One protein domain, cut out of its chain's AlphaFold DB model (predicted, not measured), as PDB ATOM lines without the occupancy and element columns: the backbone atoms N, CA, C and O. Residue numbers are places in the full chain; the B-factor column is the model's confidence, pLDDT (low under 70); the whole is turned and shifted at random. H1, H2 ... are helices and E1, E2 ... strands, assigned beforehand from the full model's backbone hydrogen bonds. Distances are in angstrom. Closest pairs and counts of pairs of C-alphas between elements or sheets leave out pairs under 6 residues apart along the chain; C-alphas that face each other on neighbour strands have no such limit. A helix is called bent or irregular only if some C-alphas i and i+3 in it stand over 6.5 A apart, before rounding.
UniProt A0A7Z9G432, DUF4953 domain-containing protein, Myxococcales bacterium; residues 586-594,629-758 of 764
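AT A GLANCE: This is residues 586 to 594 and 629 to 758 of the 764 residues of the protein "DUF4953 domain-containing protein" of Myxococcales bacterium (UniProt A0A7Z9G432). A helical hairpin, H4 and the longer H5, runs through the middle of the domain, with the small two-stranded hairpin E1 and E2 over H4 on one side and the helices H1 and H2 on the other. H3 is a short helix near residues 701 to 703 of H4. The printed part has 139 residues, with five named helices and two named strands in the order H1, H2, H3, E1, E2, H4, H5; the class is mostly helix, and the sheet is antiparallel. The whole is compact, with a radius of gyration of the C-alphas of 15.0 A, but elongated in outline, spanning 50 by 32 by 30 A.

HOW THE PARTS SIT: H1, residues 586 to 592, touches H4, residues 701 to 714, the same way at a shallow tilt of 26 degrees; their closest C-alphas, of Ser 588 and Ser 701, are 4.3 A apart. H2, residues 630 to 643, only just touches H1, with 3 pairs of C-alphas within 8 A, the closest being Met 591 and Gln 633 at 6.4 A. H2 also touches residues 745 to 756 of H5, residues 729 to 757, at a shallow tilt of 21 degrees, closest at the C-alphas of Gln 641 and Met 756, 6.2 A. H3, residues 651 to 655, touches H2 with the C-alphas of Val 653 and Gln 641 5.2 A apart. E1, residues 674 to 678, and E2, residues 685 to 689, form a hairpin, with N 675 and O 688 at 2.9 A and N 686 and O 677 at 2.8 A, within hydrogen-bond range. The closest C-alphas of E2 and H4, of Ala 688 and Glu 703, are 5.3 A apart. H4 and H5 form a helical hairpin, touching at a shallow tilt of 25 degrees, opposite ways, with the C-alphas of Met 712 and Phe 739 closest at 5.5 A. Every O i to N i+4 pair is within hydrogen-bond range in H1, H2, H3 and H4, and 19 of 25 in H5.

IN THESE COORDINATES: H1 begins with C-alpha 586 at (-5.710, 25.480, 35.742). H2 is 19.6 A long and H4 20.1 A. H5, 41.6 A, has a kink of 29 degrees near residue 738 and is only just irregular, with C-alphas 751 and 754 6.6 A apart; it ends with C-alpha 757 at (-6.799, 40.965, 50.249).

THE WHOLE: The C-alphas of Asn 647 and Gln 729 are the two farthest apart, 50.3 A. Residues 595 to 628 are not printed, and C-alphas 594 and 629 are 12.2 A apart. The links H3 to E1, E2 to H4 and H4 to H5 are long. Confidence is under 70 at residues 645 to 649, 664 to 666, 668, 692 to 697 and 757 to 758.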
ATOM      1  N   ILE A 586      -6.794  24.920  36.570       95.06
ATOM      2  CA  ILE A 586      -5.710  25.480  35.742       95.06
ATOM      3  C   ILE A 586      -4.724  26.285  36.601       95.06
ATOM      4  O   ILE A 586      -3.515  26.139  36.448       95.06
ATOM      5  N   SER A 587      -5.221  27.098  37.534       94.50
ATOM      6  CA  SER A 587      -4.391  27.876  38.458       94.50
ATOM      7  C   SER A 587      -3.522  26.974  39.330       94.50
ATOM      8  O   SER A 587      -2.316  27.192  39.427       94.50
ATOM      9  N   SER A 588      -4.111  25.926  39.913       93.12
ATOM     10  CA  SER A 588      -3.386  24.931  40.705       93.12
ATOM     11  C   SER A 588      -2.251  24.299  39.896       93.12
ATOM     12  O   SER A 588      -1.107  24.307  40.346       93.12
ATOM     13  N   ALA A 589      -2.536  23.869  38.663       94.19
ATOM     14  CA  ALA A 589      -1.558  23.275  37.756       94.19
ATOM     15  C   ALA A 589      -0.450  24.243  37.307       94.19
ATOM     16  O   ALA A 589       0.718  23.872  37.292       94.19
ATOM     17  N   ILE A 590      -0.774  25.501  36.984       95.31
ATOM     18  CA  ILE A 590       0.230  26.525  36.643       95.31
ATOM     19  C   ILE A 590       1.164  26.769  37.835       95.31
ATOM     20  O   ILE A 590       2.378  26.877  37.658       95.31
ATOM     21  N   MET A 591       0.623  26.834  39.054       94.44
ATOM     22  CA  MET A 591       1.408  27.129  40.255       94.44
ATOM     23  C   MET A 591       2.246  25.948  40.751       94.44
ATOM     24  O   MET A 591       3.366  26.151  41.222       94.44
ATOM     25  N   SER A 592       1.742  24.720  40.622       91.88
ATOM     26  CA  SER A 592       2.498  23.503  40.932       91.88
ATOM     27  C   SER A 592       3.392  23.033  39.785       91.88
ATOM     28  O   SER A 592       4.232  22.168  40.012       91.88
ATOM     29  N   GLN A 593       3.202  23.568  38.572       92.44
ATOM     30  CA  GLN A 593       3.696  23.008  37.305       92.44
ATOM     31  C   GLN A 593       3.407  21.505  37.149       92.44
ATOM     32  O   GLN A 593       4.119  20.786  36.449       92.44
ATOM     33  N   ASP A 594       2.347  21.027  37.800       92.12
ATOM     34  CA  ASP A 594       1.786  19.710  37.556       92.12
ATOM     35  C   ASP A 594       0.748  19.821  36.443       92.12
ATOM     36  O   ASP A 594      -0.423  20.142  36.657       92.12
ATOM     37  N   THR A 629       6.244  29.369  32.485       86.56
ATOM     38  CA  THR A 629       7.367  29.707  33.374       86.56
ATOM     39  C   THR A 629       7.004  30.780  34.414       86.56
ATOM     40  O   THR A 629       5.865  31.243  34.488       86.56
ATOM     41  N   PHE A 630       7.989  31.209  35.211       91.50
ATOM     42  CA  PHE A 630       7.846  32.207  36.277       91.50
ATOM     43  C   PHE A 630       7.060  33.465  35.868       91.50
ATOM     44  O   PHE A 630       6.151  33.865  36.593       91.50
ATOM     45  N   SER A 631       7.358  34.075  34.713       90.38
ATOM     46  CA  SER A 631       6.637  35.278  34.266       90.38
ATOM     47  C   SER A 631       5.146  34.990  34.070       90.38
ATOM     48  O   SER A 631       4.304  35.747  34.541       90.38
ATOM     49  N   VAL A 632       4.801  33.859  33.449       92.75
ATOM     50  CA  VAL A 632       3.404  33.443  33.243       92.75
ATOM     51  C   VAL A 632       2.700  33.208  34.583       92.75
ATOM     52  O   VAL A 632       1.588  33.698  34.775       92.75
ATOM     53  N   GLN A 633       3.357  32.528  35.533       94.69
ATOM     54  CA  GLN A 633       2.835  32.329  36.894       94.69
ATOM     55  C   GLN A 633       2.578  33.666  37.601       94.69
ATOM     56  O   GLN A 633       1.527  33.854  38.213       94.69
ATOM     57  N   LEU A 634       3.515  34.612  37.489       94.06
ATOM     58  CA  LEU A 634       3.404  35.928  38.109       94.06
ATOM     59  C   LEU A 634       2.237  36.737  37.529       94.06
ATOM     60  O   LEU A 634       1.424  37.259  38.290       94.06
ATOM     61  N   TYR A 635       2.116  36.801  36.200       93.31
ATOM     62  CA  TYR A 635       0.995  37.465  35.529       93.31
ATOM     63  C   TYR A 635      -0.347  36.838  35.911       93.31
ATOM     64  O   TYR A 635      -1.297  37.560  36.217       93.31
ATOM     65  N   TRP A 636      -0.414  35.505  35.947       94.12
ATOM     66  CA  TRP A 636      -1.610  34.772  36.350       94.12
ATOM     67  C   TRP A 636      -2.023  35.086  37.792       94.12
ATOM     68  O   TRP A 636      -3.194  35.355  38.048       94.12
ATOM     69  N   GLN A 637      -1.071  35.124  38.730       92.19
ATOM     70  CA  GLN A 637      -1.351  35.459  40.128       92.19
ATOM     71  C   GLN A 637      -1.759  36.922  40.308       92.19
ATOM     72  O   GLN A 637      -2.750  37.199  40.982       92.19
ATOM     73  N   VAL A 638      -1.047  37.863  39.682       92.25
ATOM     74  CA  VAL A 638      -1.340  39.296  39.814       92.25
ATOM     75  C   VAL A 638      -2.698  39.640  39.210       92.25
ATOM     76  O   VAL A 638      -3.529  40.239  39.887       92.25
ATOM     77  N   LEU A 639      -2.944  39.261  37.953       90.12
ATOM     78  CA  LEU A 639      -4.200  39.585  37.276       90.12
ATOM     79  C   LEU A 639      -5.359  38.739  37.805       90.12
ATOM     80  O   LEU A 639      -6.462  39.258  37.960       90.12
ATOM     81  N   GLY A 640      -5.109  37.474  38.146       89.88
ATOM     82  CA  GLY A 640      -6.114  36.587  38.712       89.88
ATOM     83  C   GLY A 640      -6.595  37.048  40.085       89.88
ATOM     84  O   GLY A 640      -7.784  37.292  40.258       89.88
ATOM     85  N   GLN A 641      -5.708  37.281  41.055       86.44
ATOM     86  CA  GLN A 641      -6.135  37.759  42.381       86.44
ATOM     87  C   GLN A 641      -6.752  39.167  42.329       86.44
ATOM     88  O   GLN A 641      -7.620  39.517  43.140       86.44
ATOM     89  N   ALA A 642      -6.334  39.973  41.349       84.06
ATOM     90  CA  ALA A 642      -6.886  41.296  41.132       84.06
ATOM     91  C   ALA A 642      -8.198  41.313  40.345       84.06
ATOM     92  O   ALA A 642      -8.810  42.369  40.339       84.06
ATOM     93  N   ARG A 643      -8.622  40.250  39.645       83.06
ATOM     94  CA  ARG A 643      -9.796  40.326  38.745       83.06
ATOM     95  C   ARG A 643     -10.681  39.069  38.673       83.06
ATOM     96  O   ARG A 643     -11.834  39.175  38.267       83.06
ATOM     97  N   PHE A 644     -10.208  37.896  39.099       81.50
ATOM     98  CA  PHE A 644     -10.995  36.655  39.240       81.50
ATOM     99  C   PHE A 644     -11.733  36.571  40.582       81.50
ATOM    100  O   PHE A 644     -11.781  35.525  41.222       81.50
ATOM    101  N   PHE A 645     -12.300  37.680  41.038       68.75
ATOM    102  CA  PHE A 645     -13.205  37.667  42.176       68.75
ATOM    103  C   PHE A 645     -14.555  38.214  41.722       68.75
ATOM    104  O   PHE A 645     -14.639  39.088  40.862       68.75
ATOM    105  N   SER A 646     -15.619  37.685  42.307       61.56
ATOM    106  CA  SER A 646     -16.965  38.244  42.198       61.56
ATOM    107  C   SER A 646     -17.532  38.420  43.606       61.56
ATOM    108  O   SER A 646     -17.005  37.830  44.549       61.56
ATOM    109  N   ASN A 647     -18.604  39.200  43.773       54.44
ATOM    110  CA  ASN A 647     -19.216  39.457  45.090       54.44
ATOM    111  C   ASN A 647     -19.478  38.185  45.919       54.44
ATOM    112  O   ASN A 647     -19.429  38.236  47.145       54.44
ATOM    113  N   PHE A 648     -19.783  37.061  45.264       54.44
ATOM    114  CA  PHE A 648     -20.158  35.807  45.920       54.44
ATOM    115  C   PHE A 648     -19.108  34.704  45.825       54.44
ATOM    116  O   PHE A 648     -19.278  33.665  46.459       54.44
ATOM    117  N   ASP A 649     -18.045  34.908  45.047       69.38
ATOM    118  CA  ASP A 649     -16.991  33.916  44.872       69.38
ATOM    119  C   ASP A 649     -15.619  34.583  45.010       69.38
ATOM    120  O   ASP A 649     -15.105  35.210  44.077       69.38
ATOM    121  N   GLN A 650     -15.057  34.459  46.216       75.00
ATOM    122  CA  GLN A 650     -13.687  34.855  46.549       75.00
ATOM    123  C   GLN A 650     -12.717  33.665  46.497       75.00
ATOM    124  O   GLN A 650     -11.537  33.826  46.819       75.00
ATOM    125  N   SER A 651     -13.176  32.491  46.041       79.56
ATOM    126  CA  SER A 651     -12.419  31.241  46.143       79.56
ATOM    127  C   SER A 651     -11.076  31.321  45.431       79.56
ATOM    128  O   SER A 651     -10.121  30.728  45.903       79.56
ATOM    129  N   PHE A 652     -10.948  32.069  44.326       85.44
ATOM    130  CA  PHE A 652      -9.647  32.240  43.667       85.44
ATOM    131  C   PHE A 652      -8.627  32.951  44.563       85.44
ATOM    132  O   PHE A 652      -7.465  32.545  44.629       85.44
ATOM    133  N   VAL A 653      -9.047  34.031  45.231       82.94
ATOM    134  CA  VAL A 653      -8.178  34.803  46.128       82.94
ATOM    135  C   VAL A 653      -7.847  33.965  47.353       82.94
ATOM    136  O   VAL A 653      -6.678  33.884  47.710       82.94
ATOM    137  N   ASP A 654      -8.849  33.310  47.946       81.81
ATOM    138  CA  ASP A 654      -8.680  32.446  49.116       81.81
ATOM    139  C   ASP A 654      -7.757  31.253  48.818       81.81
ATOM    140  O   ASP A 654      -6.817  31.005  49.575       81.81
ATOM    141  N   ASP A 655      -7.945  30.587  47.674       86.81
ATOM    142  CA  ASP A 655      -7.089  29.496  47.203       86.81
ATOM    143  C   ASP A 655      -5.647  29.937  46.977       86.81
ATOM    144  O   ASP A 655      -4.736  29.131  47.138       86.81
ATOM    145  N   SER A 656      -5.431  31.186  46.556       89.31
ATOM    146  CA  SER A 656      -4.114  31.704  46.170       89.31
ATOM    147  C   SER A 656      -3.318  32.281  47.338       89.31
ATOM    148  O   SER A 656      -2.176  32.700  47.137       89.31
ATOM    149  N   ARG A 657      -3.883  32.320  48.552       87.56
ATOM    150  CA  ARG A 657      -3.213  32.929  49.704       87.56
ATOM    151  C   ARG A 657      -1.990  32.127  50.132       87.56
ATOM    152  O   ARG A 657      -2.064  30.931  50.407       87.56
ATOM    153  N   VAL A 658      -0.886  32.844  50.287       91.56
ATOM    154  CA  VAL A 658       0.314  32.395  50.993       91.56
ATOM    155  C   VAL A 658       0.645  33.472  52.017       91.56
ATOM    156  O   VAL A 658       0.508  34.659  51.741       91.56
ATOM    157  N   PHE A 659       1.061  33.090  53.215       90.62
ATOM    158  CA  PHE A 659       1.436  34.039  54.261       90.62
ATOM    159  C   PHE A 659       2.635  33.531  55.053       90.62
ATOM    160  O   PHE A 659       2.952  32.344  55.054       90.62
ATOM    161  N   VAL A 660       3.321  34.445  55.733       91.75
ATOM    162  CA  VAL A 660       4.467  34.103  56.581       91.75
ATOM    163  C   VAL A 660       3.984  33.850  58.006       91.75
ATOM    164  O   VAL A 660       3.290  34.682  58.601       91.75
ATOM    165  N   LYS A 661       4.353  32.699  58.571       89.12
ATOM    166  CA  LYS A 661       3.982  32.292  59.931       89.12
ATOM    167  C   LYS A 661       4.487  33.303  60.961       89.12
ATOM    168  O   LYS A 661       5.626  33.755  60.891       89.12
ATOM    169  N   GLY A 662       3.640  33.641  61.934       81.81
ATOM    170  CA  GLY A 662       3.981  34.595  62.995       81.81
ATOM    171  C   GLY A 662       3.919  36.071  62.580       81.81
ATOM    172  O   GLY A 662       4.276  36.934  63.377       81.81
ATOM    173  N   THR A 663       3.451  36.379  61.367       79.50
ATOM    174  CA  THR A 663       3.127  37.754  60.955       79.50
ATOM    175  C   THR A 663       1.651  38.062  61.205       79.50
ATOM    176  O   THR A 663       0.816  37.160  61.213       79.50
ATOM    177  N   GLY A 664       1.299  39.343  61.365       67.25
ATOM    178  CA  GLY A 664      -0.093  39.774  61.576       67.25
ATOM    179  C   GLY A 664      -1.041  39.530  60.391       67.25
ATOM    180  O   GLY A 664      -2.225  39.823  60.500       67.25
ATOM    181  N   ALA A 665      -0.534  39.015  59.265       64.50
ATOM    182  CA  ALA A 665      -1.320  38.617  58.098       64.50
ATOM    183  C   ALA A 665      -1.747  37.134  58.128       64.50
ATOM    184  O   ALA A 665      -2.516  36.709  57.268       64.50
ATOM    185  N   ALA A 666      -1.244  36.341  59.084       68.88
ATOM    186  CA  ALA A 666      -1.570  34.925  59.207       68.88
ATOM    187  C   ALA A 666      -2.931  34.730  59.910       68.88
ATOM    188  O   ALA A 666      -3.085  35.195  61.042       68.88
ATOM    189  N   PRO A 667      -3.912  34.042  59.295       71.06
ATOM    190  CA  PRO A 667      -5.144  33.672  59.985       71.06
ATOM    191  C   PRO A 667      -4.859  32.667  61.112       71.06
ATOM    192  O   PRO A 667      -3.963  31.829  61.003       71.06
ATOM    193  N   GLU A 668      -5.644  32.724  62.190       69.62
ATOM    194  CA  GLU A 668      -5.616  31.704  63.242       69.62
ATOM    195  C   GLU A 668      -6.344  30.442  62.751       69.62
ATOM    196  O   GLU A 668      -7.571  30.368  62.782       69.62
ATOM    197  N   THR A 669      -5.592  29.449  62.269       72.94
ATOM    198  CA  THR A 669      -6.126  28.161  61.793       72.94
ATOM    199  C   THR A 669      -5.407  26.974  62.428       72.94
ATOM    200  O   THR A 669      -4.267  27.077  62.893       72.94
ATOM    201  N   ALA A 670      -6.086  25.825  62.501       76.12
ATOM    202  CA  ALA A 670      -5.498  24.616  63.069       76.12
ATOM    203  C   ALA A 670      -4.379  24.078  62.162       76.12
ATOM    204  O   ALA A 670      -4.508  24.073  60.941       76.12
ATOM    205  N   ALA A 671      -3.309  23.529  62.746       75.88
ATOM    206  CA  ALA A 671      -2.185  22.970  61.979       75.88
ATOM    207  C   ALA A 671      -2.589  21.817  61.031       75.88
ATOM    208  O   ALA A 671      -1.907  21.536  60.049       75.88
ATOM    209  N   SER A 672      -3.710  21.136  61.300       80.19
ATOM    210  CA  SER A 672      -4.277  20.128  60.396       80.19
ATOM    211  C   SER A 672      -4.799  20.720  59.081       80.19
ATOM    212  O   SER A 672      -4.875  20.000  58.087       80.19
ATOM    213  N   GLU A 673      -5.119  22.012  59.068       84.62
ATOM    214  CA  GLU A 673      -5.738  22.754  57.963       84.62
ATOM    215  C   GLU A 673      -4.729  23.611  57.189       84.62
ATOM    216  O   GLU A 673      -5.119  24.437  56.368       84.62
ATOM    217  N   THR A 674      -3.428  23.432  57.422       89.06
ATOM    218  CA  THR A 674      -2.371  24.179  56.732       89.06
ATOM    219  C   THR A 674      -1.342  23.260  56.081       89.06
ATOM    220  O   THR A 674      -1.164  22.098  56.467       89.06
ATOM    221  N   VAL A 675      -0.668  23.788  55.058       92.62
ATOM    222  CA  VAL A 675       0.606  23.279  54.536       92.62
ATOM    223  C   VAL A 675       1.680  24.336  54.754       92.62
ATOM    224  O   VAL A 675       1.421  25.528  54.593       92.62
ATOM    225  N   GLU A 676       2.881  23.909  55.141       94.25
ATOM    226  CA  GLU A 676       3.963  24.817  55.519       94.25
ATOM    227  C   GLU A 676       5.295  24.381  54.898       94.25
ATOM    228  O   GLU A 676       5.605  23.191  54.850       94.25
ATOM    229  N   ILE A 677       6.111  25.348  54.478       95.81
ATOM    230  CA  ILE A 677       7.504  25.133  54.069       95.81
ATOM    231  C   ILE A 677       8.393  26.202  54.701       95.81
ATOM    232  O   ILE A 677       8.074  27.390  54.677       95.81
ATOM    233  N   THR A 678       9.523  25.788  55.273       95.50
ATOM    234  CA  THR A 678      10.526  26.721  55.804       95.50
ATOM    235  C   THR A 678      11.621  26.923  54.772       95.50
ATOM    236  O   THR A 678      12.241  25.960  54.327       95.50
ATOM    237  N   ASP A 679      11.855  28.176  54.385       95.50
ATOM    238  CA  ASP A 679      12.941  28.530  53.476       95.50
ATOM    239  C   ASP A 679      14.293  28.321  54.180       95.50
ATOM    240  O   ASP A 679      14.578  29.026  55.154       95.50
ATOM    241  N   PRO A 680      15.154  27.408  53.699       93.38
ATOM    242  CA  PRO A 680      16.423  27.105  54.354       93.38
ATOM    243  C   PRO A 680      17.414  28.275  54.327       93.38
ATOM    244  O   PRO A 680      18.362  28.272  55.108       93.38
ATOM    245  N   LEU A 681      17.222  29.273  53.452       93.44
ATOM    246  CA  LEU A 681      18.112  30.434  53.367       93.44
ATOM    247  C   LEU A 681      17.705  31.573  54.306       93.44
ATOM    248  O   LEU A 681      18.572  32.206  54.903       93.44
ATOM    249  N   SER A 682      16.405  31.862  54.419       93.38
ATOM    250  CA  SER A 682      15.907  32.971  55.249       93.38
ATOM    251  C   SER A 682      15.424  32.545  56.636       93.38
ATOM    252  O   SER A 682      15.304  33.394  57.517       93.38
ATOM    253  N   GLY A 683      15.126  31.259  56.841       93.00
ATOM    254  CA  GLY A 683      14.511  30.741  58.067       93.00
ATOM    255  C   GLY A 683      13.027  31.095  58.229       93.00
ATOM    256  O   GLY A 683      12.430  30.742  59.243       93.00
ATOM    257  N   LEU A 684      12.417  31.781  57.255       94.25
ATOM    258  CA  LEU A 684      10.995  32.127  57.275       94.25
ATOM    259  C   LEU A 684      10.136  30.920  56.881       94.25
ATOM    260  O   LEU A 684      10.442  30.218  55.914       94.25
ATOM    261  N   THR A 685       9.032  30.715  57.598       94.94
ATOM    262  CA  THR A 685       8.045  29.674  57.289       94.94
ATOM    263  C   THR A 685       6.876  30.270  56.515       94.94
ATOM    264  O   THR A 685       6.175  31.149  57.019       94.94
ATOM    265  N   TYR A 686       6.661  29.771  55.303       95.62
ATOM    266  CA  TYR A 686       5.548  30.128  54.430       95.62
ATOM    267  C   TYR A 686       4.434  29.104  54.599       95.62
ATOM    268  O   TYR A 686       4.700  27.906  54.694       95.62
ATOM    269  N   VAL A 687       3.199  29.584  54.649       93.19
ATOM    270  CA  VAL A 687       2.015  28.800  54.989       93.19
ATOM    271  C   VAL A 687       0.900  29.093  53.993       93.19
ATOM    272  O   VAL A 687       0.712  30.240  53.588       93.19
ATOM    273  N   ALA A 688       0.154  28.058  53.623       91.62
ATOM    274  CA  ALA A 688      -1.101  28.163  52.891       91.62
ATOM    275  C   ALA A 688      -2.165  27.303  53.575       91.62
ATOM    276  O   ALA A 688      -1.855  26.335  54.275       91.62
ATOM    277  N   LEU A 689      -3.429  27.672  53.377       86.81
ATOM    278  CA  LEU A 689      -4.562  26.910  53.887       86.81
ATOM    279  C   LEU A 689      -4.822  25.704  52.983       86.81
ATOM    280  O   LEU A 689      -4.841  25.834  51.760       86.81
ATOM    281  N   LYS A 690      -5.074  24.547  53.593       85.88
ATOM    282  CA  LYS A 690      -5.655  23.393  52.911       85.88
ATOM    283  C   LYS A 690      -7.120  23.693  52.667       85.88
ATOM    284  O   LYS A 690      -7.907  23.812  53.607       85.88
ATOM    285  N   MET A 691      -7.491  23.836  51.407       70.69
ATOM    286  CA  MET A 691      -8.873  24.131  51.054       70.69
ATOM    287  C   MET A 691      -9.682  22.829  51.092       70.69
ATOM    288  O   MET A 691      -9.646  22.034  50.160       70.69
ATOM    289  N   SER A 692     -10.450  22.615  52.167       52.25
ATOM    290  CA  SER A 692     -11.391  21.485  52.308       52.25
ATOM    291  C   SER A 692     -12.570  21.537  51.320       52.25
ATOM    292  O   SER A 692     -13.356  20.596  51.236       52.25
ATOM    293  N   SER A 693     -12.705  22.641  50.577       44.31
ATOM    294  CA  SER A 693     -13.824  22.959  49.686       44.31
ATOM    295  C   SER A 693     -13.668  22.454  48.249       44.31
ATOM    296  O   SER A 693     -14.601  22.607  47.453       44.31
ATOM    297  N   SER A 694     -12.533  21.856  47.871       50.41
ATOM    298  CA  SER A 694     -12.434  21.219  46.560       50.41
ATOM    299  C   SER A 694     -13.246  19.925  46.576       50.41
ATOM    300  O   SER A 694     -12.861  18.927  47.180       50.41
ATOM    301  N   LYS A 695     -14.405  19.932  45.902       47.00
ATOM    302  CA  LYS A 695     -15.261  18.740  45.748       47.00
ATOM    303  C   LYS A 695     -14.494  17.512  45.219       47.00
ATOM    304  O   LYS A 695     -14.909  16.391  45.490       47.00
ATOM    305  N   ASP A 696     -13.354  17.741  44.563       55.88
ATOM    306  CA  ASP A 696     -12.507  16.726  43.929       55.88
ATOM    307  C   ASP A 696     -11.167  16.488  44.660       55.88
ATOM    308  O   ASP A 696     -10.292  15.798  44.136       55.88
ATOM    309  N   GLY A 697     -10.950  17.097  45.834       62.59
ATOM    310  CA  GLY A 697      -9.705  16.956  46.598       62.59
ATOM    311  C   GLY A 697      -8.463  17.588  45.949       62.59
ATOM    312  O   GLY A 697      -7.345  17.290  46.367       62.59
ATOM    313  N   GLN A 698      -8.618  18.441  44.924       71.56
ATOM    314  CA  GLN A 698      -7.498  19.198  44.354       71.56
ATOM    315  C   GLN A 698      -7.065  20.349  45.278       71.56
ATOM    316  O   GLN A 698      -7.929  21.056  45.803       71.56
ATOM    317  N   PRO A 699      -5.752  20.584  45.443       85.62
ATOM    318  CA  PRO A 699      -5.254  21.687  46.252       85.62
ATOM    319  C   PRO A 699      -5.542  23.037  45.584       85.62
ATOM    320  O   PRO A 699      -5.431  23.171  44.360       85.62
ATOM    321  N   GLY A 700      -5.847  24.054  46.395       88.62
ATOM    322  CA  GLY A 700      -5.852  25.454  45.950       88.62
ATOM    323  C   GLY A 700      -4.461  25.895  45.475       88.62
ATOM    324  O   GLY A 700      -3.464  25.253  45.795       88.62
ATOM    325  N   SER A 701      -4.347  26.987  44.718       91.69
ATOM    326  CA  SER A 701      -3.072  27.446  44.126       91.69
ATOM    327  C   SER A 701      -1.957  27.712  45.151       91.69
ATOM    328  O   SER A 701      -0.799  27.386  44.892       91.69
ATOM    329  N   GLY A 702      -2.287  28.270  46.316       92.94
ATOM    330  CA  GLY A 702      -1.375  28.496  47.439       92.94
ATOM    331  C   GLY A 702      -0.936  27.193  48.113       92.94
ATOM    332  O   GLY A 702       0.242  27.004  48.410       92.94
ATOM    333  N   GLU A 703      -1.852  26.240  48.284       93.31
ATOM    334  CA  GLU A 703      -1.499  24.896  48.753       93.31
ATOM    335  C   GLU A 703      -0.604  24.175  47.729       93.31
ATOM    336  O   GLU A 703       0.411  23.578  48.088       93.31
ATOM    337  N   ALA A 704      -0.934  24.277  46.442       94.06
ATOM    338  CA  ALA A 704      -0.234  23.632  45.339       94.06
ATOM    339  C   ALA A 704       1.209  24.145  45.185       94.06
ATOM    340  O   ALA A 704       2.132  23.339  45.027       94.06
ATOM    341  N   VAL A 705       1.428  25.463  45.297       95.44
ATOM    342  CA  VAL A 705       2.774  26.057  45.219       95.44
ATOM    343  C   VAL A 705       3.652  25.618  46.398       95.44
ATOM    344  O   VAL A 705       4.835  25.327  46.199       95.44
ATOM    345  N   ILE A 706       3.090  25.494  47.608       96.56
ATOM    346  CA  ILE A 706       3.821  25.017  48.793       96.56
ATOM    347  C   ILE A 706       4.090  23.515  48.707       96.56
ATOM    348  O   ILE A 706       5.220  23.091  48.941       96.56
ATOM    349  N   ASN A 707       3.106  22.708  48.311       95.56
ATOM    350  CA  ASN A 707       3.285  21.265  48.140       95.56
ATOM    351  C   ASN A 707       4.395  20.953  47.134       95.56
ATOM    352  O   ASN A 707       5.219  20.069  47.373       95.56
ATOM    353  N   ARG A 708       4.483  21.716  46.038       95.44
ATOM    354  CA  ARG A 708       5.592  21.594  45.090       95.44
ATOM    355  C   ARG A 708       6.942  21.939  45.728       95.44
ATOM    356  O   ARG A 708       7.911  21.205  45.540       95.44
ATOM    357  N   ALA A 709       6.998  23.011  46.522       97.00
ATOM    358  CA  ALA A 709       8.205  23.394  47.251       97.00
ATOM    359  C   ALA A 709       8.654  22.295  48.229       97.00
ATOM    360  O   ALA A 709       9.845  22.007  48.303       97.00
ATOM    361  N   ILE A 710       7.717  21.640  48.926       96.44
ATOM    362  CA  ILE A 710       7.996  20.506  49.819       96.44
ATOM    363  C   ILE A 710       8.601  19.335  49.035       96.44
ATOM    364  O   ILE A 710       9.660  18.843  49.421       96.44
ATOM    365  N   LYS A 711       7.991  18.928  47.910       95.38
ATOM    366  CA  LYS A 711       8.515  17.835  47.070       95.38
ATOM    367  C   LYS A 711       9.937  18.123  46.575       95.38
ATOM    368  O   LYS A 711      10.818  17.274  46.666       95.38
ATOM    369  N   MET A 712      10.188  19.343  46.097       96.44
ATOM    370  CA  MET A 712      11.528  19.765  45.680       96.44
ATOM    371  C   MET A 712      12.509  19.813  46.858       96.44
ATOM    372  O   MET A 712      13.643  19.361  46.728       96.44
ATOM    373  N   TYR A 713      12.083  20.309  48.025       96.25
ATOM    374  CA  TYR A 713      12.911  20.342  49.231       96.25
ATOM    375  C   TYR A 713      13.375  18.936  49.614       96.25
ATOM    376  O   TYR A 713      14.579  18.730  49.760       96.25
ATOM    377  N   GLN A 714      12.454  17.966  49.679       95.62
ATOM    378  CA  GLN A 714      12.728  16.564  50.027       95.62
ATOM    379  C   GLN A 714      13.773  15.898  49.123       95.62
ATOM    380  O   GLN A 714      14.455  14.971  49.558       95.62
ATOM    381  N   ARG A 715      13.924  16.395  47.891       94.94
ATOM    382  CA  ARG A 715      14.850  15.898  46.863       94.94
ATOM    383  C   ARG A 715      16.083  16.790  46.676       94.94
ATOM    384  O   ARG A 715      16.909  16.520  45.809       94.94
ATOM    385  N   SER A 716      16.210  17.859  47.460       95.50
ATOM    386  CA  SER A 716      17.305  18.830  47.380       95.50
ATOM    387  C   SER A 716      18.442  18.518  48.357       95.50
ATOM    388  O   SER A 716      18.317  17.689  49.259       95.50
ATOM    389  N   ASN A 717      19.545  19.260  48.234       94.56
ATOM    390  CA  ASN A 717      20.649  19.240  49.195       94.56
ATOM    391  C   ASN A 717      20.293  19.854  50.562       94.56
ATOM    392  O   ASN A 717      21.067  19.707  51.506       94.56
ATOM    393  N   PHE A 718      19.155  20.545  50.687       93.69
ATOM    394  CA  PHE A 718      18.741  21.168  51.947       93.69
ATOM    395  C   PHE A 718      17.997  20.219  52.888       93.69
ATOM    396  O   PHE A 718      17.890  20.522  54.078       93.69
ATOM    397  N   CYS A 719      17.467  19.102  52.386       92.31
ATOM    398  CA  CYS A 719      16.751  18.156  53.229       92.31
ATOM    399  C   CYS A 719      17.728  17.277  54.009       92.31
ATOM    400  O   CYS A 719      18.613  16.631  53.444       92.31
ATOM    401  N   THR A 720      17.530  17.235  55.326       82.62
ATOM    402  CA  THR A 720      18.254  16.348  56.240       82.62
ATOM    403  C   THR A 720      17.242  15.615  57.123       82.62
ATOM    404  O   THR A 720      16.390  16.253  57.734       82.62
ATOM    405  N   GLY A 721      17.299  14.278  57.164       83.38
ATOM    406  CA  GLY A 721      16.422  13.442  57.998       83.38
ATOM    407  C   GLY A 721      15.529  12.465  57.225       83.38
ATOM    408  O   GLY A 721      15.652  12.303  56.013       83.38
ATOM    409  N   ASP A 722      14.623  11.814  57.955       79.69
ATOM    410  CA  ASP A 722      13.832  10.668  57.473       79.69
ATOM    411  C   ASP A 722      12.737  11.043  56.458       79.69
ATOM    412  O   ASP A 722      12.202  10.180  55.770       79.69
ATOM    413  N   SER A 723      12.388  12.328  56.356       83.81
ATOM    414  CA  SER A 723      11.398  12.830  55.395       83.81
ATOM    415  C   SER A 723      11.974  13.113  54.005       83.81
ATOM    416  O   SER A 723      11.229  13.553  53.130       83.81
ATOM    417  N   CYS A 724      13.287  12.956  53.816       90.19
ATOM    418  CA  CYS A 724      13.958  13.199  52.543       90.19
ATOM    419  C   CYS A 724      13.814  11.995  51.614       90.19
ATOM    420  O   CYS A 724      13.878  10.848  52.051       90.19
ATOM    421  N   GLU A 725      13.661  12.253  50.320       88.88
ATOM    422  CA  GLU A 725      13.629  11.189  49.321       88.88
ATOM    423  C   GLU A 725      15.046  10.640  49.096       88.88
ATOM    424  O   GLU A 725      16.027  11.393  49.057       88.88
ATOM    425  N   ASP A 726      15.158   9.320  48.930       85.50
ATOM    426  CA  ASP A 726      16.427   8.657  48.629       85.50
ATOM    427  C   ASP A 726      16.797   8.846  47.148       85.50
ATOM    428  O   ASP A 726      16.552   7.997  46.291       85.50
ATOM    429  N   VAL A 727      17.348  10.020  46.839       87.31
ATOM    430  CA  VAL A 727      17.848  10.385  45.508       87.31
ATOM    431  C   VAL A 727      19.366  10.560  45.517       87.31
ATOM    432  O   VAL A 727      19.964  11.012  46.499       87.31
ATOM    433  N   ASN A 728      20.015  10.222  44.401       91.00
ATOM    434  CA  ASN A 728      21.468  10.342  44.267       91.00
ATOM    435  C   ASN A 728      21.939  11.814  44.297       91.00
ATOM    436  O   ASN A 728      21.165  12.742  44.052       91.00
ATOM    437  N   GLN A 729      23.233  12.033  44.559       92.50
ATOM    438  CA  GLN A 729      23.795  13.382  44.710       92.50
ATOM    439  C   GLN A 729      23.618  14.260  43.461       92.50
ATOM    440  O   GLN A 729      23.285  15.433  43.588       92.50
ATOM    441  N   ALA A 730      23.764  13.699  42.256       91.25
ATOM    442  CA  ALA A 730      23.595  14.456  41.016       91.25
ATOM    443  C   ALA A 730      22.152  14.965  40.844       91.25
ATOM    444  O   ALA A 730      21.938  16.098  40.416       91.25
ATOM    445  N   SER A 731      21.156  14.159  41.227       90.31
ATOM    446  CA  SER A 731      19.757  14.583  41.274       90.31
ATOM    447  C   SER A 731      19.548  15.697  42.298       90.31
ATOM    448  O   SER A 731      18.891  16.683  41.976       90.31
ATOM    449  N   LYS A 732      20.157  15.610  43.488       92.69
ATOM    450  CA  LYS A 732      20.080  16.690  44.486       92.69
ATOM    451  C   LYS A 732      20.703  17.991  43.982       92.69
ATOM    452  O   LYS A 732      20.116  19.059  44.167       92.69
ATOM    453  N   ASP A 733      21.846  17.909  43.306       94.38
ATOM    454  CA  ASP A 733      22.542  19.064  42.726       94.38
ATOM    455  C   ASP A 733      21.723  19.728  41.606       94.38
ATOM    456  O   ASP A 733      21.748  20.951  41.473       94.38
ATOM    457  N   PHE A 734      20.940  18.950  40.851       92.38
ATOM    458  CA  PHE A 734      19.991  19.455  39.855       92.38
ATOM    459  C   PHE A 734      18.731  20.080  40.482       92.38
ATOM    460  O   PHE A 734      18.283  21.140  40.047       92.38
ATOM    461  N   VAL A 735      18.164  19.450  41.516       96.00
ATOM    462  CA  VAL A 735      16.922  19.893  42.177       96.00
ATOM    463  C   VAL A 735      17.132  21.169  42.990       96.00
ATOM    464  O   VAL A 735      16.278  22.051  42.991       96.00
ATOM    465  N   THR A 736      18.267  21.290  43.682       95.88
ATOM    466  CA  THR A 736      18.556  22.406  44.599       95.88
ATOM    467  C   THR A 736      18.382  23.801  43.971       95.88
ATOM    468  O   THR A 736      17.673  24.614  44.566       95.88
ATOM    469  N   PRO A 737      18.957  24.127  42.795       96.00
ATOM    470  CA  PRO A 737      18.728  25.430  42.165       96.00
ATOM    471  C   PRO A 737      17.265  25.634  41.743       96.00
ATOM    472  O   PRO A 737      16.737  26.727  41.928       96.00
ATOM    473  N   GLN A 738      16.580  24.592  41.262       94.44
ATOM    474  CA  GLN A 738      15.164  24.686  40.882       94.44
ATOM    475  C   GLN A 738      14.252  24.930  42.088       94.44
ATOM    476  O   GLN A 738      13.318  25.722  41.999       94.44
ATOM    477  N   PHE A 739      14.558  24.316  43.235       96.25
ATOM    478  CA  PHE A 739      13.894  24.615  44.502       96.25
ATOM    479  C   PHE A 739      14.046  26.096  44.871       96.25
ATOM    480  O   PHE A 739      13.061  26.754  45.195       96.25
ATOM    481  N   LEU A 740      15.265  26.642  44.786       95.50
ATOM    482  CA  LEU A 740      15.515  28.056  45.088       95.50
ATOM    483  C   LEU A 740      14.778  28.997  44.129       95.50
ATOM    484  O   LEU A 740      14.262  30.027  44.568       95.50
ATOM    485  N   ASP A 741      14.699  28.645  42.847       93.62
ATOM    486  CA  ASP A 741      13.923  29.396  41.861       93.62
ATOM    487  C   ASP A 741      12.418  29.327  42.147       93.62
ATOM    488  O   ASP A 741      11.751  30.362  42.140       93.62
ATOM    489  N   HIS A 742      11.885  28.155  42.498       95.44
ATOM    490  CA  HIS A 742      10.479  27.995  42.884       95.44
ATOM    491  C   HIS A 742      10.141  28.751  44.179       95.44
ATOM    492  O   HIS A 742       9.083  29.367  44.296       95.44
ATOM    493  N   MET A 743      11.066  28.826  45.138       96.69
ATOM    494  CA  MET A 743      10.871  29.637  46.345       96.69
ATOM    495  C   MET A 743      10.714  31.138  46.050       96.69
ATOM    496  O   MET A 743      10.149  31.851  46.881       96.69
ATOM    497  N   LYS A 744      11.148  31.643  44.882       94.81
ATOM    498  CA  LYS A 744      10.897  33.042  44.483       94.81
ATOM    499  C   LYS A 744       9.406  33.312  44.293       94.81
ATOM    500  O   LYS A 744       8.923  34.323  44.795       94.81
ATOM    501  N   ILE A 745       8.666  32.418  43.624       94.75
ATOM    502  CA  ILE A 745       7.224  32.621  43.417       94.75
ATOM    503  C   ILE A 745       6.442  32.473  44.731       94.75
ATOM    504  O   ILE A 745       5.537  33.262  44.980       94.75
ATOM    505  N   VAL A 746       6.857  31.563  45.627       96.25
ATOM    506  CA  VAL A 746       6.274  31.425  46.980       96.25
ATOM    507  C   VAL A 746       6.395  32.734  47.769       96.25
ATOM    508  O   VAL A 746       5.416  33.203  48.348       96.25
ATOM    509  N   LYS A 747       7.581  33.356  47.748       95.25
ATOM    510  CA  LYS A 747       7.847  34.648  48.405       95.25
ATOM    511  C   LYS A 747       6.980  35.766  47.839       95.25
ATOM    512  O   LYS A 747       6.347  36.492  48.595       95.25
ATOM    513  N   ILE A 748       6.904  35.861  46.514       94.44
ATOM    514  CA  ILE A 748       6.099  36.890  45.851       94.44
ATOM    515  C   ILE A 748       4.615  36.715  46.165       94.44
ATOM    516  O   ILE A 748       3.942  37.702  46.434       94.44
ATOM    517  N   MET A 749       4.096  35.485  46.185       93.06
ATOM    518  CA  MET A 749       2.703  35.237  46.576       93.06
ATOM    519  C   MET A 749       2.429  35.645  48.029       93.06
ATOM    520  O   MET A 749       1.352  36.175  48.313       93.06
ATOM    521  N   ALA A 750       3.395  35.447  48.930       92.31
ATOM    522  CA  ALA A 750       3.287  35.896  50.315       92.31
ATOM    523  C   ALA A 750       3.210  37.427  50.431       92.31
ATOM    524  O   ALA A 750       2.387  37.943  51.184       92.31
ATOM    525  N   ASP A 751       4.004  38.144  49.634       90.94
ATOM    526  CA  ASP A 751       3.985  39.611  49.572       90.94
ATOM    527  C   ASP A 751       2.742  40.156  48.845       90.94
ATOM    528  O   ASP A 751       2.236  41.229  49.175       90.94
ATOM    529  N   LEU A 752       2.222  39.409  47.866       88.75
ATOM    530  CA  LEU A 752       1.050  39.772  47.070       88.75
ATOM    531  C   LEU A 752      -0.257  39.623  47.859       88.75
ATOM    532  O   LEU A 752      -1.150  40.461  47.741       88.75
ATOM    533  N   THR A 753      -0.366  38.576  48.679       86.69
ATOM    534  CA  THR A 753      -1.578  38.228  49.440       86.69
ATOM    535  C   THR A 753      -2.163  39.396  50.251       86.69
ATOM    536  O   THR A 753      -3.360  39.659  50.100       86.69
ATOM    537  N   PRO A 754      -1.401  40.140  51.083       80.50
ATOM    538  CA  PRO A 754      -1.959  41.269  51.827       80.50
ATOM    539  C   PRO A 754      -2.421  42.402  50.900       80.50
ATOM    540  O   PRO A 754      -3.493  42.962  51.117       80.50
ATOM    541  N   VAL A 755      -1.677  42.686  49.826       80.31
ATOM    542  CA  VAL A 755      -2.029  43.719  48.835       80.31
ATOM    543  C   VAL A 755      -3.341  43.378  48.118       80.31
ATOM    544  O   VAL A 755      -4.191  44.238  47.895       80.31
ATOM    545  N   MET A 756      -3.536  42.100  47.791       80.31
ATOM    546  CA  MET A 756      -4.712  41.616  47.064       80.31
ATOM    547  C   MET A 756      -5.925  41.342  47.960       80.31
ATOM    548  O   MET A 756      -7.051  41.301  47.460       80.31
ATOM    549  N   SER A 757      -5.723  41.195  49.273       67.31
ATOM    550  CA  SER A 757      -6.799  40.965  50.249       67.31
ATOM    551  C   SER A 757      -7.483  42.263  50.700       67.31
ATOM    552  O   SER A 757      -8.689  42.263  50.933       67.31
ATOM    553  N   TYR A 758      -6.756  43.384  50.775       55.34
ATOM    554  CA  TYR A 758      -7.290  44.684  51.207       55.34
ATOM    555  C   TYR A 758      -7.505  45.621  50.015       55.34
ATOM    556  O   TYR A 758      -6.733  46.539  49.755       55.34
TER     557      TYR A 758